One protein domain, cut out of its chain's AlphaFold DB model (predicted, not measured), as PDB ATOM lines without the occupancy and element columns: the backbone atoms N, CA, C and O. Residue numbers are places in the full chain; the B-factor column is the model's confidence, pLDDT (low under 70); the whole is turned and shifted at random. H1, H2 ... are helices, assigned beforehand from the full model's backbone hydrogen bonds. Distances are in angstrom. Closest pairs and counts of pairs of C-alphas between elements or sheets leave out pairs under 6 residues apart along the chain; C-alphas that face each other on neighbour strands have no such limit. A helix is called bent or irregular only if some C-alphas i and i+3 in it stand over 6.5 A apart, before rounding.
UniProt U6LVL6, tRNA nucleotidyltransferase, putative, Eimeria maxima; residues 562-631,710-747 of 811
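Overview. This is residues 562 to 631 and 710 to 747 of the 811 residues of the protein "tRNA nucleotidyltransferase, putative" of Eimeria maxima (UniProt U6LVL6). A very long helix, H1, makes a sharp corner and forms a large open V of two arms at about a right angle; the second helix, H2, lies side by side with arm H1b, and the other arm, H1a, is a single helix whose residues 562 to 585 stick out free. Residues 740 to 747, after H2, lie near the corner. The printed part has 108 residues with two named helices, H1 then H2, and no named strand; its class is all helix. It is extended, with a radius of gyration of the C-alphas of 22.0 A, and flat, spanning 74 by 46 by 15 A.

Arrangement. H1, residues 562 to 631, was assigned as one helix by its hydrogen bonds, but is bent: C-alphas 599 and 602 are 9.3 A apart. Its arms are H1a, residues 562 to 599, and H1b, residues 602 to 631, about perpendicular at 88 degrees. They are close but not clearly touching; their closest C-alphas, of Ile 597 and Trp 604, are 6.2 A apart. H1b is irregular, with C-alphas 602 and 605 7.9 A apart. H2, residues 710 to 739, touches H1b, at a shallow tilt of 3 degrees, opposite ways; their closest C-alphas, of Ala 612 and Leu 727, are 6.1 A apart. H1a and H2 are close but not clearly touching, about perpendicular at 90 degrees, the closest C-alphas being those of Leu 593 and Ile 737, 7.1 A apart. Every O i to N i+4 pair is within hydrogen-bond range in H1a and H2, and 25 of 26 are in H1b.

Along the chain. H1a is 55.8 A long from C-alpha 562 at (36.805, 3.904, -55.202). H1b, 44.7 A, ends at C-alpha 631 at (16.160, 42.773, 4.462). H2, 42.6 A, ends at C-alpha 739 at (2.713, 25.722, -37.002).

Size, cuts and confidence. The two C-alphas farthest apart, of Arg 562 and Ala 631, are 74.1 A apart. Residues 632 to 709 are not printed; C-alphas 631 and 710 are 14.4 A apart across the cut. Mean pLDDT of the printed part is 79.4, with residues 620 to 631 and 710 to 717 among those under 70.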
ATOM      1  N   ARG A 562      37.794   4.830 -55.752       71.69
ATOM      2  CA  ARG A 562      36.805   3.904 -55.202       71.69
ATOM      3  C   ARG A 562      36.595   4.122 -53.705       71.69
ATOM      4  O   ARG A 562      35.448   4.165 -53.286       71.69
ATOM      5  N   GLU A 563      37.664   4.267 -52.925       86.50
ATOM      6  CA  GLU A 563      37.569   4.550 -51.484       86.50
ATOM      7  C   GLU A 563      36.718   5.802 -51.233       86.50
ATOM      8  O   GLU A 563      35.773   5.744 -50.456       86.50
ATOM      9  N   VAL A 564      36.961   6.886 -51.979       89.38
ATOM     10  CA  VAL A 564      36.168   8.126 -51.894       89.38
ATOM     11  C   VAL A 564      34.705   7.927 -52.322       89.38
ATOM     12  O   VAL A 564      33.817   8.522 -51.721       89.38
ATOM     13  N   ALA A 565      34.418   7.083 -53.318       81.56
ATOM     14  CA  ALA A 565      33.042   6.788 -53.735       81.56
ATOM     15  C   ALA A 565      32.285   5.897 -52.727       81.56
ATOM     16  O   ALA A 565      31.101   6.121 -52.473       81.56
ATOM     17  N   ASP A 566      32.966   4.912 -52.132       85.75
ATOM     18  CA  ASP A 566      32.426   4.068 -51.060       85.75
ATOM     19  C   ASP A 566      32.217   4.917 -49.766       85.75
ATOM     20  O   ASP A 566      31.205   4.756 -49.080       85.75
ATOM     21  N   GLU A 567      33.095   5.895 -49.479       90.94
ATOM     22  CA  GLU A 567      32.932   6.924 -48.427       90.94
ATOM     23  C   GLU A 567      31.743   7.870 -48.706       90.94
ATOM     24  O   GLU A 567      30.929   8.119 -47.811       90.94
ATOM     25  N   GLU A 568      31.588   8.378 -49.935       88.81
ATOM     26  CA  GLU A 568      30.469   9.259 -50.305       88.81
ATOM     27  C   GLU A 568      29.123   8.531 -50.185       88.81
ATOM     28  O   GLU A 568      28.177   9.071 -49.609       88.81
ATOM     29  N   ALA A 569      29.038   7.280 -50.650       88.81
ATOM     30  CA  ALA A 569      27.837   6.461 -50.512       88.81
ATOM     31  C   ALA A 569      27.446   6.249 -49.036       88.81
ATOM     32  O   ALA A 569      26.264   6.337 -48.690       88.81
ATOM     33  N   ALA A 570      28.426   6.038 -48.149       92.69
ATOM     34  CA  ALA A 570      28.191   5.936 -46.708       92.69
ATOM     35  C   ALA A 570      27.684   7.262 -46.104       92.69
ATOM     36  O   ALA A 570      26.741   7.253 -45.308       92.69
ATOM     37  N   LEU A 571      28.240   8.408 -46.518       92.81
ATOM     38  CA  LEU A 571      27.773   9.735 -46.095       92.81
ATOM     39  C   LEU A 571      26.350  10.036 -46.589       92.81
ATOM     40  O   LEU A 571      25.524  10.522 -45.815       92.81
ATOM     41  N   GLN A 572      26.024   9.705 -47.841       90.56
ATOM     42  CA  GLN A 572      24.662   9.833 -48.374       90.56
ATOM     43  C   GLN A 572      23.673   8.948 -47.594       90.56
ATOM     44  O   GLN A 572      22.591   9.411 -47.222       90.56
ATOM     45  N   GLN A 573      24.047   7.704 -47.267       92.50
ATOM     46  CA  GLN A 573      23.222   6.817 -46.443       92.50
ATOM     47  C   GLN A 573      23.021   7.377 -45.021       92.50
ATOM     48  O   GLN A 573      21.905   7.343 -44.498       92.50
ATOM     49  N   GLN A 574      24.066   7.943 -44.410       93.81
ATOM     50  CA  GLN A 574      23.984   8.585 -43.095       93.81
ATOM     51  C   GLN A 574      23.043   9.802 -43.111       93.81
ATOM     52  O   GLN A 574      22.216   9.951 -42.210       93.81
ATOM     53  N   GLN A 575      23.105  10.642 -44.150       91.81
ATOM     54  CA  GLN A 575      22.193  11.781 -44.315       91.81
ATOM     55  C   GLN A 575      20.734  11.329 -44.466       91.81
ATOM     56  O   GLN A 575      19.848  11.904 -43.834       91.81
ATOM     57  N   GLN A 576      20.468  10.268 -45.237       90.25
ATOM     58  CA  GLN A 576      19.120   9.697 -45.365       90.25
ATOM     59  C   GLN A 576      18.589   9.173 -44.020       90.25
ATOM     60  O   GLN A 576      17.439   9.442 -43.669       90.25
ATOM     61  N   GLN A 577      19.424   8.490 -43.226       90.94
ATOM     62  CA  GLN A 577      19.054   8.043 -41.876       90.94
ATOM     63  C   GLN A 577      18.737   9.226 -40.946       90.94
ATOM     64  O   GLN A 577      17.730   9.195 -40.240       90.94
ATOM     65  N   GLN A 578      19.539  10.296 -40.977       91.38
ATOM     66  CA  GLN A 578      19.280  11.511 -40.192       91.38
ATOM     67  C   GLN A 578      17.959  12.187 -40.593       91.38
ATOM     68  O   GLN A 578      17.188  12.585 -39.719       91.38
ATOM     69  N   GLN A 579      17.649  12.274 -41.891       88.81
ATOM     70  CA  GLN A 579      16.372  12.819 -42.370       88.81
ATOM     71  C   GLN A 579      15.175  11.977 -41.899       88.81
ATOM     72  O   GLN A 579      14.180  12.534 -41.434       88.81
ATOM     73  N   GLN A 580      15.275  10.644 -41.948       88.31
ATOM     74  CA  GLN A 580      14.231   9.741 -41.443       88.31
ATOM     75  C   GLN A 580      14.020   9.901 -39.928       88.31
ATOM     76  O   GLN A 580      12.880  10.012 -39.477       88.31
ATOM     77  N   GLN A 581      15.099  10.000 -39.143       89.94
ATOM     78  CA  GLN A 581      15.022  10.261 -37.700       89.94
ATOM     79  C   GLN A 581      14.372  11.620 -37.393       89.94
ATOM     80  O   GLN A 581      13.532  11.712 -36.499       89.94
ATOM     81  N   GLN A 582      14.697  12.673 -38.151       88.50
ATOM     82  CA  GLN A 582      14.064  13.988 -37.995       88.50
ATOM     83  C   GLN A 582      12.557  13.939 -38.291       88.50
ATOM     84  O   GLN A 582      11.771  14.514 -37.535       88.50
ATOM     85  N   GLN A 583      12.134  13.218 -39.336       87.19
ATOM     86  CA  GLN A 583      10.712  13.027 -39.657       87.19
ATOM     87  C   GLN A 583       9.970  12.258 -38.553       87.19
ATOM     88  O   GLN A 583       8.898  12.688 -38.128       87.19
ATOM     89  N   GLN A 584      10.558  11.178 -38.027       87.94
ATOM     90  CA  GLN A 584       9.998  10.417 -36.900       87.94
ATOM     91  C   GLN A 584       9.854  11.293 -35.646       87.94
ATOM     92  O   GLN A 584       8.776  11.357 -35.057       87.94
ATOM     93  N   GLN A 585      10.883  12.071 -35.292       88.62
ATOM     94  CA  GLN A 585      10.809  13.016 -34.172       88.62
ATOM     95  C   GLN A 585       9.739  14.100 -34.372       88.62
ATOM     96  O   GLN A 585       9.109  14.519 -33.399       88.62
ATOM     97  N   GLN A 586       9.515  14.581 -35.601       87.56
ATOM     98  CA  GLN A 586       8.432  15.529 -35.892       87.56
ATOM     99  C   GLN A 586       7.049  14.876 -35.745       87.56
ATOM    100  O   GLN A 586       6.164  15.482 -35.140       87.56
ATOM    101  N   GLN A 587       6.869  13.640 -36.222       88.94
ATOM    102  CA  GLN A 587       5.632  12.871 -36.033       88.94
ATOM    103  C   GLN A 587       5.351  12.613 -34.545       88.94
ATOM    104  O   GLN A 587       4.242  12.872 -34.080       88.94
ATOM    105  N   GLU A 588       6.354  12.202 -33.766       89.69
ATOM    106  CA  GLU A 588       6.223  12.044 -32.314       89.69
ATOM    107  C   GLU A 588       5.836  13.345 -31.608       89.69
ATOM    108  O   GLU A 588       4.923  13.344 -30.784       89.69
ATOM    109  N   LYS A 589       6.505  14.463 -31.925       88.94
ATOM    110  CA  LYS A 589       6.180  15.783 -31.358       88.94
ATOM    111  C   LYS A 589       4.737  16.171 -31.694       88.94
ATOM    112  O   LYS A 589       4.003  16.605 -30.811       88.94
ATOM    113  N   ARG A 590       4.303  15.936 -32.937       91.56
ATOM    114  CA  ARG A 590       2.932  16.179 -33.409       91.56
ATOM    115  C   ARG A 590       1.891  15.337 -32.657       91.56
ATOM    116  O   ARG A 590       0.863  15.876 -32.254       91.56
ATOM    117  N   VAL A 591       2.172  14.056 -32.412       91.19
ATOM    118  CA  VAL A 591       1.330  13.164 -31.593       91.19
ATOM    119  C   VAL A 591       1.265  13.637 -30.142       91.19
ATOM    120  O   VAL A 591       0.173  13.847 -29.619       91.19
ATOM    121  N   LYS A 592       2.423  13.846 -29.501       90.94
ATOM    122  CA  LYS A 592       2.534  14.233 -28.084       90.94
ATOM    123  C   LYS A 592       1.801  15.559 -27.810       90.94
ATOM    124  O   LYS A 592       1.037  15.643 -26.852       90.94
ATOM    125  N   LEU A 593       1.942  16.553 -28.692       90.81
ATOM    126  CA  LEU A 593       1.222  17.831 -28.598       90.81
ATOM    127  C   LEU A 593      -0.276  17.708 -28.918       90.81
ATOM    128  O   LEU A 593      -1.098  18.306 -28.228       90.81
ATOM    129  N   GLY A 594      -0.650  16.935 -29.941       89.62
ATOM    130  CA  GLY A 594      -2.048  16.783 -30.348       89.62
ATOM    131  C   GLY A 594      -2.911  16.056 -29.313       89.62
ATOM    132  O   GLY A 594      -4.073  16.419 -29.128       89.62
ATOM    133  N   LEU A 595      -2.342  15.077 -28.600       89.31
ATOM    134  CA  LEU A 595      -2.992  14.426 -27.459       89.31
ATOM    135  C   LEU A 595      -3.185  15.412 -26.299       89.31
ATOM    136  O   LEU A 595      -4.303  15.558 -25.814       89.31
ATOM    137  N   LEU A 596      -2.143  16.166 -25.935       89.25
ATOM    138  CA  LEU A 596      -2.209  17.159 -24.857       89.25
ATOM    139  C   LEU A 596      -3.252  18.256 -25.134       89.25
ATOM    140  O   LEU A 596      -4.015  18.624 -24.245       89.25
ATOM    141  N   ILE A 597      -3.364  18.746 -26.374       89.69
ATOM    142  CA  ILE A 597      -4.422  19.705 -26.748       89.69
ATOM    143  C   ILE A 597      -5.807  19.058 -26.689       89.69
ATOM    144  O   ILE A 597      -6.772  19.723 -26.321       89.69
ATOM    145  N   LYS A 598      -5.932  17.768 -27.022       86.62
ATOM    146  CA  LYS A 598      -7.203  17.046 -26.909       86.62
ATOM    147  C   LYS A 598      -7.643  16.858 -25.451       86.62
ATOM    148  O   LYS A 598      -8.840  16.906 -25.188       86.62
ATOM    149  N   GLU A 599      -6.702  16.691 -24.524       87.44
ATOM    150  CA  GLU A 599      -6.960  16.608 -23.079       87.44
ATOM    151  C   GLU A 599      -7.297  17.975 -22.461       87.44
ATOM    152  O   GLU A 599      -8.258  18.086 -21.701       87.44
ATOM    153  N   VAL A 600      -6.553  19.029 -22.814       87.19
ATOM    154  CA  VAL A 600      -6.773  20.400 -22.306       87.19
ATOM    155  C   VAL A 600      -7.978  21.086 -22.978       87.19
ATOM    156  O   VAL A 600      -8.598  21.983 -22.404       87.19
ATOM    157  N   GLY A 601      -8.351  20.654 -24.183       86.56
ATOM    158  CA  GLY A 601      -9.545  21.109 -24.888       86.56
ATOM    159  C   GLY A 601      -9.423  22.516 -25.501       86.56
ATOM    160  O   GLY A 601      -8.320  22.967 -25.827       86.56
ATOM    161  N   PRO A 602     -10.547  23.240 -25.688       86.31
ATOM    162  CA  PRO A 602     -10.560  24.543 -26.365       86.31
ATOM    163  C   PRO A 602      -9.688  25.609 -25.689       86.31
ATOM    164  O   PRO A 602      -9.159  26.495 -26.362       86.31
ATOM    165  N   ASN A 603      -9.498  25.513 -24.373       85.12
ATOM    166  CA  ASN A 603      -8.866  26.549 -23.559       85.12
ATOM    167  C   ASN A 603      -7.337  26.362 -23.439       85.12
ATOM    168  O   ASN A 603      -6.708  26.954 -22.565       85.12
ATOM    169  N   TRP A 604      -6.699  25.593 -24.333       85.81
ATOM    170  CA  TRP A 604      -5.244  25.353 -24.316       85.81
ATOM    171  C   TRP A 604      -4.401  26.641 -24.331       85.81
ATOM    172  O   TRP A 604      -3.340  26.701 -23.710       85.81
ATOM    173  N   ARG A 605      -4.902  27.706 -24.969       81.00
ATOM    174  CA  ARG A 605      -4.284  29.043 -24.950       81.00
ATOM    175  C   ARG A 605      -4.296  29.667 -23.551       81.00
ATOM    176  O   ARG A 605      -3.305  30.255 -23.133       81.00
ATOM    177  N   GLU A 606      -5.400  29.513 -22.826       82.81
ATOM    178  CA  GLU A 606      -5.560  29.998 -21.452       82.81
ATOM    179  C   GLU A 606      -4.715  29.170 -20.479       82.81
ATOM    180  O   GLU A 606      -4.102  29.734 -19.580       82.81
ATOM    181  N   ALA A 607      -4.592  27.857 -20.701       80.31
ATOM    182  CA  ALA A 607      -3.713  26.991 -19.916       80.31
ATOM    183  C   ALA A 607      -2.228  27.396 -20.036       80.31
ATOM    184  O   ALA A 607      -1.532  27.469 -19.024       80.31
ATOM    185  N   ILE A 608      -1.752  27.737 -21.243       78.31
ATOM    186  CA  ILE A 608      -0.392  28.276 -21.445       78.31
ATOM    187  C   ILE A 608      -0.231  29.641 -20.754       78.31
ATOM    188  O   ILE A 608       0.791  29.882 -20.109       78.31
ATOM    189  N   LEU A 609      -1.237  30.520 -20.829       74.75
ATOM    190  CA  LEU A 609      -1.220  31.811 -20.128       74.75
ATOM    191  C   LEU A 609      -1.214  31.649 -18.599       74.75
ATOM    192  O   LEU A 609      -0.496  32.380 -17.924       74.75
ATOM    193  N   LEU A 610      -1.950  30.681 -18.049       75.75
ATOM    194  CA  LEU A 610      -1.940  30.353 -16.620       75.75
ATOM    195  C   LEU A 610      -0.600  29.748 -16.179       75.75
ATOM    196  O   LEU A 610      -0.112  30.091 -15.106       75.75
ATOM    197  N   ALA A 611       0.035  28.913 -17.008       76.75
ATOM    198  CA  ALA A 611       1.383  28.410 -16.744       76.75
ATOM    199  C   ALA A 611       2.420  29.549 -16.721       76.75
ATOM    200  O   ALA A 611       3.217  29.637 -15.788       76.75
ATOM    201  N   ALA A 612       2.362  30.470 -17.688       73.75
ATOM    202  CA  ALA A 612       3.219  31.656 -17.729       73.75
ATOM    203  C   ALA A 612       2.966  32.600 -16.537       73.75
ATOM    204  O   ALA A 612       3.909  33.079 -15.908       73.75
ATOM    205  N   ALA A 613       1.696  32.825 -16.185       69.44
ATOM    206  CA  ALA A 613       1.305  33.617 -15.023       69.44
ATOM    207  C   ALA A 613       1.751  32.972 -13.703       69.44
ATOM    208  O   ALA A 613       2.114  33.699 -12.782       69.44
ATOM    209  N   LYS A 614       1.786  31.633 -13.614       76.88
ATOM    210  CA  LYS A 614       2.368  30.938 -12.463       76.88
ATOM    211  C   LYS A 614       3.878  31.166 -12.383       76.88
ATOM    212  O   LYS A 614       4.337  31.587 -11.338       76.88
ATOM    213  N   VAL A 615       4.634  30.974 -13.467       75.75
ATOM    214  CA  VAL A 615       6.098  31.204 -13.475       75.75
ATOM    215  C   VAL A 615       6.451  32.638 -13.057       75.75
ATOM    216  O   VAL A 615       7.376  32.849 -12.276       75.75
ATOM    217  N   LEU A 616       5.681  33.627 -13.525       69.56
ATOM    218  CA  LEU A 616       5.814  35.022 -13.091       69.56
ATOM    219  C   LEU A 616       5.369  35.236 -11.635       69.56
ATOM    220  O   LEU A 616       5.967  36.043 -10.933       69.56
ATOM    221  N   GLY A 617       4.333  34.532 -11.179       67.12
ATOM    222  CA  GLY A 617       3.848  34.575  -9.802       67.12
ATOM    223  C   GLY A 617       4.855  34.004  -8.808       67.12
ATOM    224  O   GLY A 617       5.171  34.677  -7.834       67.12
ATOM    225  N   ASP A 618       5.391  32.815  -9.080       76.44
ATOM    226  CA  ASP A 618       6.423  32.156  -8.276       76.44
ATOM    227  C   ASP A 618       7.648  33.095  -8.149       76.44
ATOM    228  O   ASP A 618       8.068  33.411  -7.038       76.44
ATOM    229  N   LEU A 619       8.130  33.674  -9.264       70.12
ATOM    230  CA  LEU A 619       9.207  34.681  -9.263       70.12
ATOM    231  C   LEU A 619       8.862  35.922  -8.412       70.12
ATOM    232  O   LEU A 619       9.633  36.311  -7.541       70.12
ATOM    233  N   ILE A 620       7.704  36.553  -8.635       68.00
ATOM    234  CA  ILE A 620       7.339  37.815  -7.965       68.00
ATOM    235  C   ILE A 620       7.060  37.616  -6.469       68.00
ATOM    236  O   ILE A 620       7.457  38.455  -5.659       68.00
ATOM    237  N   TYR A 621       6.354  36.552  -6.084       63.69
ATOM    238  CA  TYR A 621       5.896  36.364  -4.706       63.69
ATOM    239  C   TYR A 621       6.943  35.693  -3.813       63.69
ATOM    240  O   TYR A 621       7.093  36.134  -2.669       63.69
ATOM    241  N   ASP A 622       7.709  34.714  -4.310       61.25
ATOM    242  CA  ASP A 622       8.772  34.105  -3.504       61.25
ATOM    243  C   ASP A 622       9.955  35.061  -3.325       61.25
ATOM    244  O   ASP A 622      10.480  35.146  -2.215       61.25
ATOM    245  N   ASP A 623      10.338  35.848  -4.341       58.62
ATOM    246  CA  ASP A 623      11.399  36.851  -4.163       58.62
ATOM    247  C   ASP A 623      10.926  38.077  -3.374       58.62
ATOM    248  O   ASP A 623      11.710  38.613  -2.592       58.62
ATOM    249  N   ALA A 624       9.649  38.477  -3.432       51.12
ATOM    250  CA  ALA A 624       9.126  39.481  -2.499       51.12
ATOM    251  C   ALA A 624       9.171  38.985  -1.040       51.12
ATOM    252  O   ALA A 624       9.579  39.729  -0.145       51.12
ATOM    253  N   ALA A 625       8.797  37.727  -0.784       54.72
ATOM    254  CA  ALA A 625       8.871  37.134   0.550       54.72
ATOM    255  C   ALA A 625      10.326  36.940   1.020       54.72
ATOM    256  O   ALA A 625      10.652  37.260   2.167       54.72
ATOM    257  N   ALA A 626      11.211  36.462   0.142       53.62
ATOM    258  CA  ALA A 626      12.620  36.233   0.440       53.62
ATOM    259  C   ALA A 626      13.394  37.545   0.632       53.62
ATOM    260  O   ALA A 626      14.142  37.654   1.601       53.62
ATOM    261  N   ALA A 627      13.181  38.559  -0.212       48.66
ATOM    262  CA  ALA A 627      13.826  39.864  -0.077       48.66
ATOM    263  C   ALA A 627      13.358  40.607   1.182       48.66
ATOM    264  O   ALA A 627      14.185  41.189   1.880       48.66
ATOM    265  N   VAL A 628      12.067  40.540   1.540       51.22
ATOM    266  CA  VAL A 628      11.578  41.100   2.814       51.22
ATOM    267  C   VAL A 628      12.171  40.352   4.012       51.22
ATOM    268  O   VAL A 628      12.583  40.993   4.977       51.22
ATOM    269  N   ALA A 629      12.283  39.020   3.955       55.84
ATOM    270  CA  ALA A 629      12.923  38.238   5.013       55.84
ATOM    271  C   ALA A 629      14.433  38.527   5.136       55.84
ATOM    272  O   ALA A 629      14.933  38.678   6.250       55.84
ATOM    273  N   ALA A 630      15.149  38.657   4.015       53.09
ATOM    274  CA  ALA A 630      16.575  38.975   3.976       53.09
ATOM    275  C   ALA A 630      16.856  40.411   4.450       53.09
ATOM    276  O   ALA A 630      17.736  40.619   5.282       53.09
ATOM    277  N   ALA A 631      16.067  41.391   3.998       47.41
ATOM    278  CA  ALA A 631      16.160  42.773   4.462       47.41
ATOM    279  C   ALA A 631      15.838  42.891   5.959       47.41
ATOM    280  O   ALA A 631      16.545  43.585   6.684       47.41
ATOM    281  N   PRO A 710      26.625  40.947  -3.670       56.50
ATOM    282  CA  PRO A 710      26.686  40.366  -5.019       56.50
ATOM    283  C   PRO A 710      26.308  38.878  -5.114       56.50
ATOM    284  O   PRO A 710      25.927  38.419  -6.186       56.50
ATOM    285  N   HIS A 711      26.376  38.102  -4.026       43.34
ATOM    286  CA  HIS A 711      25.895  36.717  -4.041       43.34
ATOM    287  C   HIS A 711      24.363  36.642  -4.157       43.34
ATOM    288  O   HIS A 711      23.843  35.770  -4.854       43.34
ATOM    289  N   LEU A 712      23.645  37.586  -3.535       52.47
ATOM    290  CA  LEU A 712      22.191  37.696  -3.639       52.47
ATOM    291  C   LEU A 712      21.771  38.168  -5.039       52.47
ATOM    292  O   LEU A 712      20.841  37.601  -5.609       52.47
ATOM    293  N   ASP A 713      22.500  39.126  -5.621       54.31
ATOM    294  CA  ASP A 713      22.269  39.584  -6.998       54.31
ATOM    295  C   ASP A 713      22.427  38.432  -8.009       54.31
ATOM    296  O   ASP A 713      21.562  38.233  -8.859       54.31
ATOM    297  N   CYS A 714      23.473  37.603  -7.883       53.59
ATOM    298  CA  CYS A 714      23.668  36.419  -8.734       53.59
ATOM    299  C   CYS A 714      22.544  35.370  -8.599       53.59
ATOM    300  O   CYS A 714      22.157  34.741  -9.590       53.59
ATOM    301  N   LEU A 715      21.999  35.172  -7.394       57.34
ATOM    302  CA  LEU A 715      20.868  34.261  -7.170       57.34
ATOM    303  C   LEU A 715      19.561  34.806  -7.768       57.34
ATOM    304  O   LEU A 715      18.796  34.044  -8.357       57.34
ATOM    305  N   LEU A 716      19.319  36.115  -7.676       62.47
ATOM    306  CA  LEU A 716      18.166  36.759  -8.313       62.47
ATOM    307  C   LEU A 716      18.278  36.733  -9.846       62.47
ATOM    308  O   LEU A 716      17.312  36.377 -10.517       62.47
ATOM    309  N   LEU A 717      19.458  37.025 -10.404       69.00
ATOM    310  CA  LEU A 717      19.717  36.969 -11.849       69.00
ATOM    311  C   LEU A 717      19.466  35.568 -12.425       69.00
ATOM    312  O   LEU A 717      18.722  35.432 -13.394       69.00
ATOM    313  N   SER A 718      20.014  34.520 -11.804       71.94
ATOM    314  CA  SER A 718      19.829  33.136 -12.275       71.94
ATOM    315  C   SER A 718      18.372  32.651 -12.173       71.94
ATOM    316  O   SER A 718      17.874  31.989 -13.090       71.94
ATOM    317  N   LYS A 719      17.630  33.038 -11.124       73.69
ATOM    318  CA  LYS A 719      16.168  32.839 -11.073       73.69
ATOM    319  C   LYS A 719      15.456  33.553 -12.220       73.69
ATOM    320  O   LYS A 719      14.655  32.938 -12.922       73.69
ATOM    321  N   GLU A 720      15.756  34.830 -12.435       77.56
ATOM    322  CA  GLU A 720      15.129  35.628 -13.489       77.56
ATOM    323  C   GLU A 720      15.417  35.039 -14.884       77.56
ATOM    324  O   GLU A 720      14.536  35.009 -15.740       77.56
ATOM    325  N   GLU A 721      16.622  34.508 -15.113       81.94
ATOM    326  CA  GLU A 721      17.009  33.802 -16.340       81.94
ATOM    327  C   GLU A 721      16.239  32.489 -16.541       81.94
ATOM    328  O   GLU A 721      15.686  32.278 -17.623       81.94
ATOM    329  N   THR A 722      16.109  31.638 -15.516       83.75
ATOM    330  CA  THR A 722      15.307  30.400 -15.625       83.75
ATOM    331  C   THR A 722      13.813  30.678 -15.837       83.75
ATOM    332  O   THR A 722      13.154  29.965 -16.603       83.75
ATOM    333  N   ALA A 723      13.278  31.752 -15.246       73.81
ATOM    334  CA  ALA A 723      11.919  32.220 -15.505       73.81
ATOM    335  C   ALA A 723      11.759  32.736 -16.950       73.81
ATOM    336  O   ALA A 723      10.838  32.310 -17.651       73.81
ATOM    337  N   LYS A 724      12.686  33.578 -17.435       76.25
ATOM    338  CA  LYS A 724      12.734  34.047 -18.835       76.25
ATOM    339  C   LYS A 724      12.779  32.878 -19.819       76.25
ATOM    340  O   LYS A 724      12.033  32.889 -20.797       76.25
ATOM    341  N   GLU A 725      13.603  31.862 -19.568       86.38
ATOM    342  CA  GLU A 725      13.723  30.704 -20.462       86.38
ATOM    343  C   GLU A 725      12.472  29.818 -20.435       86.38
ATOM    344  O   GLU A 725      11.983  29.390 -21.478       86.38
ATOM    345  N   THR A 726      11.861  29.621 -19.265       79.19
ATOM    346  CA  THR A 726      10.583  28.898 -19.168       79.19
ATOM    347  C   THR A 726       9.464  29.626 -19.926       79.19
ATOM    348  O   THR A 726       8.652  28.988 -20.598       79.19
ATOM    349  N   LEU A 727       9.452  30.963 -19.910       79.00
ATOM    350  CA  LEU A 727       8.527  31.766 -20.716       79.00
ATOM    351  C   LEU A 727       8.822  31.662 -22.225       79.00
ATOM    352  O   LEU A 727       7.877  31.551 -23.009       79.00
ATOM    353  N   ARG A 728      10.096  31.615 -22.651       85.06
ATOM    354  CA  ARG A 728      10.469  31.331 -24.054       85.06
ATOM    355  C   ARG A 728       9.975  29.955 -24.498       85.06
ATOM    356  O   ARG A 728       9.350  29.857 -25.553       85.06
ATOM    357  N   HIS A 729      10.159  28.919 -23.679       86.62
ATOM    358  CA  HIS A 729       9.636  27.579 -23.955       86.62
ATOM    359  C   HIS A 729       8.104  27.557 -24.099       86.62
ATOM    360  O   HIS A 729       7.593  26.903 -25.004       86.62
ATOM    361  N   LEU A 730       7.359  28.300 -23.269       81.62
ATOM    362  CA  LEU A 730       5.895  28.403 -23.378       81.62
ATOM    363  C   LEU A 730       5.432  29.173 -24.633       81.62
ATOM    364  O   LEU A 730       4.410  28.822 -25.228       81.62
ATOM    365  N   LEU A 731       6.187  30.182 -25.077       84.31
ATOM    366  CA  LEU A 731       5.922  30.888 -26.338       84.31
ATOM    367  C   LEU A 731       6.217  30.004 -27.560       84.31
ATOM    368  O   LEU A 731       5.379  29.910 -28.457       84.31
ATOM    369  N   LEU A 732       7.346  29.288 -27.556       89.31
ATOM    370  CA  LEU A 732       7.701  28.313 -28.593       89.31
ATOM    371  C   LEU A 732       6.700  27.144 -28.643       89.31
ATOM    372  O   LEU A 732       6.364  26.654 -29.720       89.31
ATOM    373  N   LEU A 733       6.167  26.719 -27.494       89.06
ATOM    374  CA  LEU A 733       5.090  25.730 -27.415       89.06
ATOM    375  C   LEU A 733       3.822  26.225 -28.128       89.06
ATOM    376  O   LEU A 733       3.260  25.499 -28.944       89.06
ATOM    377  N   LYS A 734       3.395  27.474 -27.898       88.69
ATOM    378  CA  LYS A 734       2.273  28.080 -28.640       88.69
ATOM    379  C   LYS A 734       2.545  28.106 -30.151       88.69
ATOM    380  O   LYS A 734       1.682  27.701 -30.927       88.69
ATOM    381  N   GLU A 735       3.718  28.581 -30.566       88.62
ATOM    382  CA  GLU A 735       4.075  28.730 -31.983       88.62
ATOM    383  C   GLU A 735       4.174  27.378 -32.707       88.62
ATOM    384  O   GLU A 735       3.669  27.231 -33.820       88.62
ATOM    385  N   THR A 736       4.746  26.356 -32.067       89.06
ATOM    386  CA  THR A 736       4.823  24.998 -32.637       89.06
ATOM    387  C   THR A 736       3.455  24.322 -32.735       89.06
ATOM    388  O   THR A 736       3.196  23.638 -33.723       89.06
ATOM    389  N   ILE A 737       2.543  24.560 -31.785       89.44
ATOM    390  CA  ILE A 737       1.146  24.098 -31.862       89.44
ATOM    391  C   ILE A 737       0.417  24.708 -33.069       89.44
ATOM    392  O   ILE A 737      -0.274  23.993 -33.798       89.44
ATOM    393  N   GLU A 738       0.592  26.011 -33.301       86.94
ATOM    394  CA  GLU A 738      -0.004  26.731 -34.435       86.94
ATOM    395  C   GLU A 738       0.630  26.306 -35.771       86.94
ATOM    396  O   GLU A 738      -0.085  26.017 -36.730       86.94
ATOM    397  N   THR A 739       1.957  26.167 -35.816       89.31
ATOM    398  CA  THR A 739       2.713  25.722 -37.002       89.31
ATOM    399  C   THR A 739       2.347  24.294 -37.415       89.31
ATOM    400  O   THR A 739       2.213  24.000 -38.601       89.31
ATOM    401  N   LEU A 740       2.128  23.397 -36.447       87.75
ATOM    402  CA  LEU A 740       1.667  22.030 -36.702       87.75
ATOM    403  C   LEU A 740       0.153  21.941 -36.982       87.75
ATOM    404  O   LEU A 740      -0.340  20.846 -37.264       87.75
ATOM    405  N   GLN A 741      -0.583  23.056 -36.948       87.38
ATOM    406  CA  GLN A 741      -2.037  23.122 -37.140       87.38
ATOM    407  C   GLN A 741      -2.829  22.258 -36.136       87.38
ATOM    408  O   GLN A 741      -3.819  21.616 -36.485       87.38
ATOM    409  N   LEU A 742      -2.377  22.200 -34.878       88.69
ATOM    410  CA  LEU A 742      -2.971  21.349 -33.839       88.69
ATOM    411  C   LEU A 742      -4.034  22.060 -32.982       88.69
ATOM    412  O   LEU A 742      -4.645  21.420 -32.129       88.69
ATOM    413  N   GLN A 743      -4.305  23.349 -33.209       85.38
ATOM    414  CA  GLN A 743      -5.202  24.170 -32.378       85.38
ATOM    415  C   GLN A 743      -6.644  23.641 -32.222       85.38
ATOM    416  O   GLN A 743      -7.301  23.974 -31.234       85.38
ATOM    417  N   ASP A 744      -7.117  22.817 -33.163       84.38
ATOM    418  CA  ASP A 744      -8.442  22.179 -33.167       84.38
ATOM    419  C   ASP A 744      -8.372  20.645 -32.979       84.38
ATOM    420  O   ASP A 744      -9.366  19.949 -33.178       84.38
ATOM    421  N   ALA A 745      -7.232  20.091 -32.536       84.19
ATOM    422  CA  ALA A 745      -7.073  18.650 -32.272       84.19
ATOM    423  C   ALA A 745      -8.078  18.097 -31.236       84.19
ATOM    424  O   ALA A 745      -8.414  16.914 -31.255       84.19
ATOM    425  N   TRP A 746      -8.627  18.962 -30.379       82.69
ATOM    426  CA  TRP A 746      -9.713  18.649 -29.447       82.69
ATOM    427  C   TRP A 746     -11.081  18.426 -30.121       82.69
ATOM    428  O   TRP A 746     -11.939  17.759 -29.548       82.69
ATOM    429  N   ARG A 747     -11.294  18.932 -31.346       84.94
ATOM    430  CA  ARG A 747     -12.501  18.671 -32.158       84.94
ATOM    431  C   ARG A 747     -12.418  17.378 -32.970       84.94
ATOM    432  O   ARG A 747     -13.432  16.938 -33.513       84.94
TER     433      ARG A 747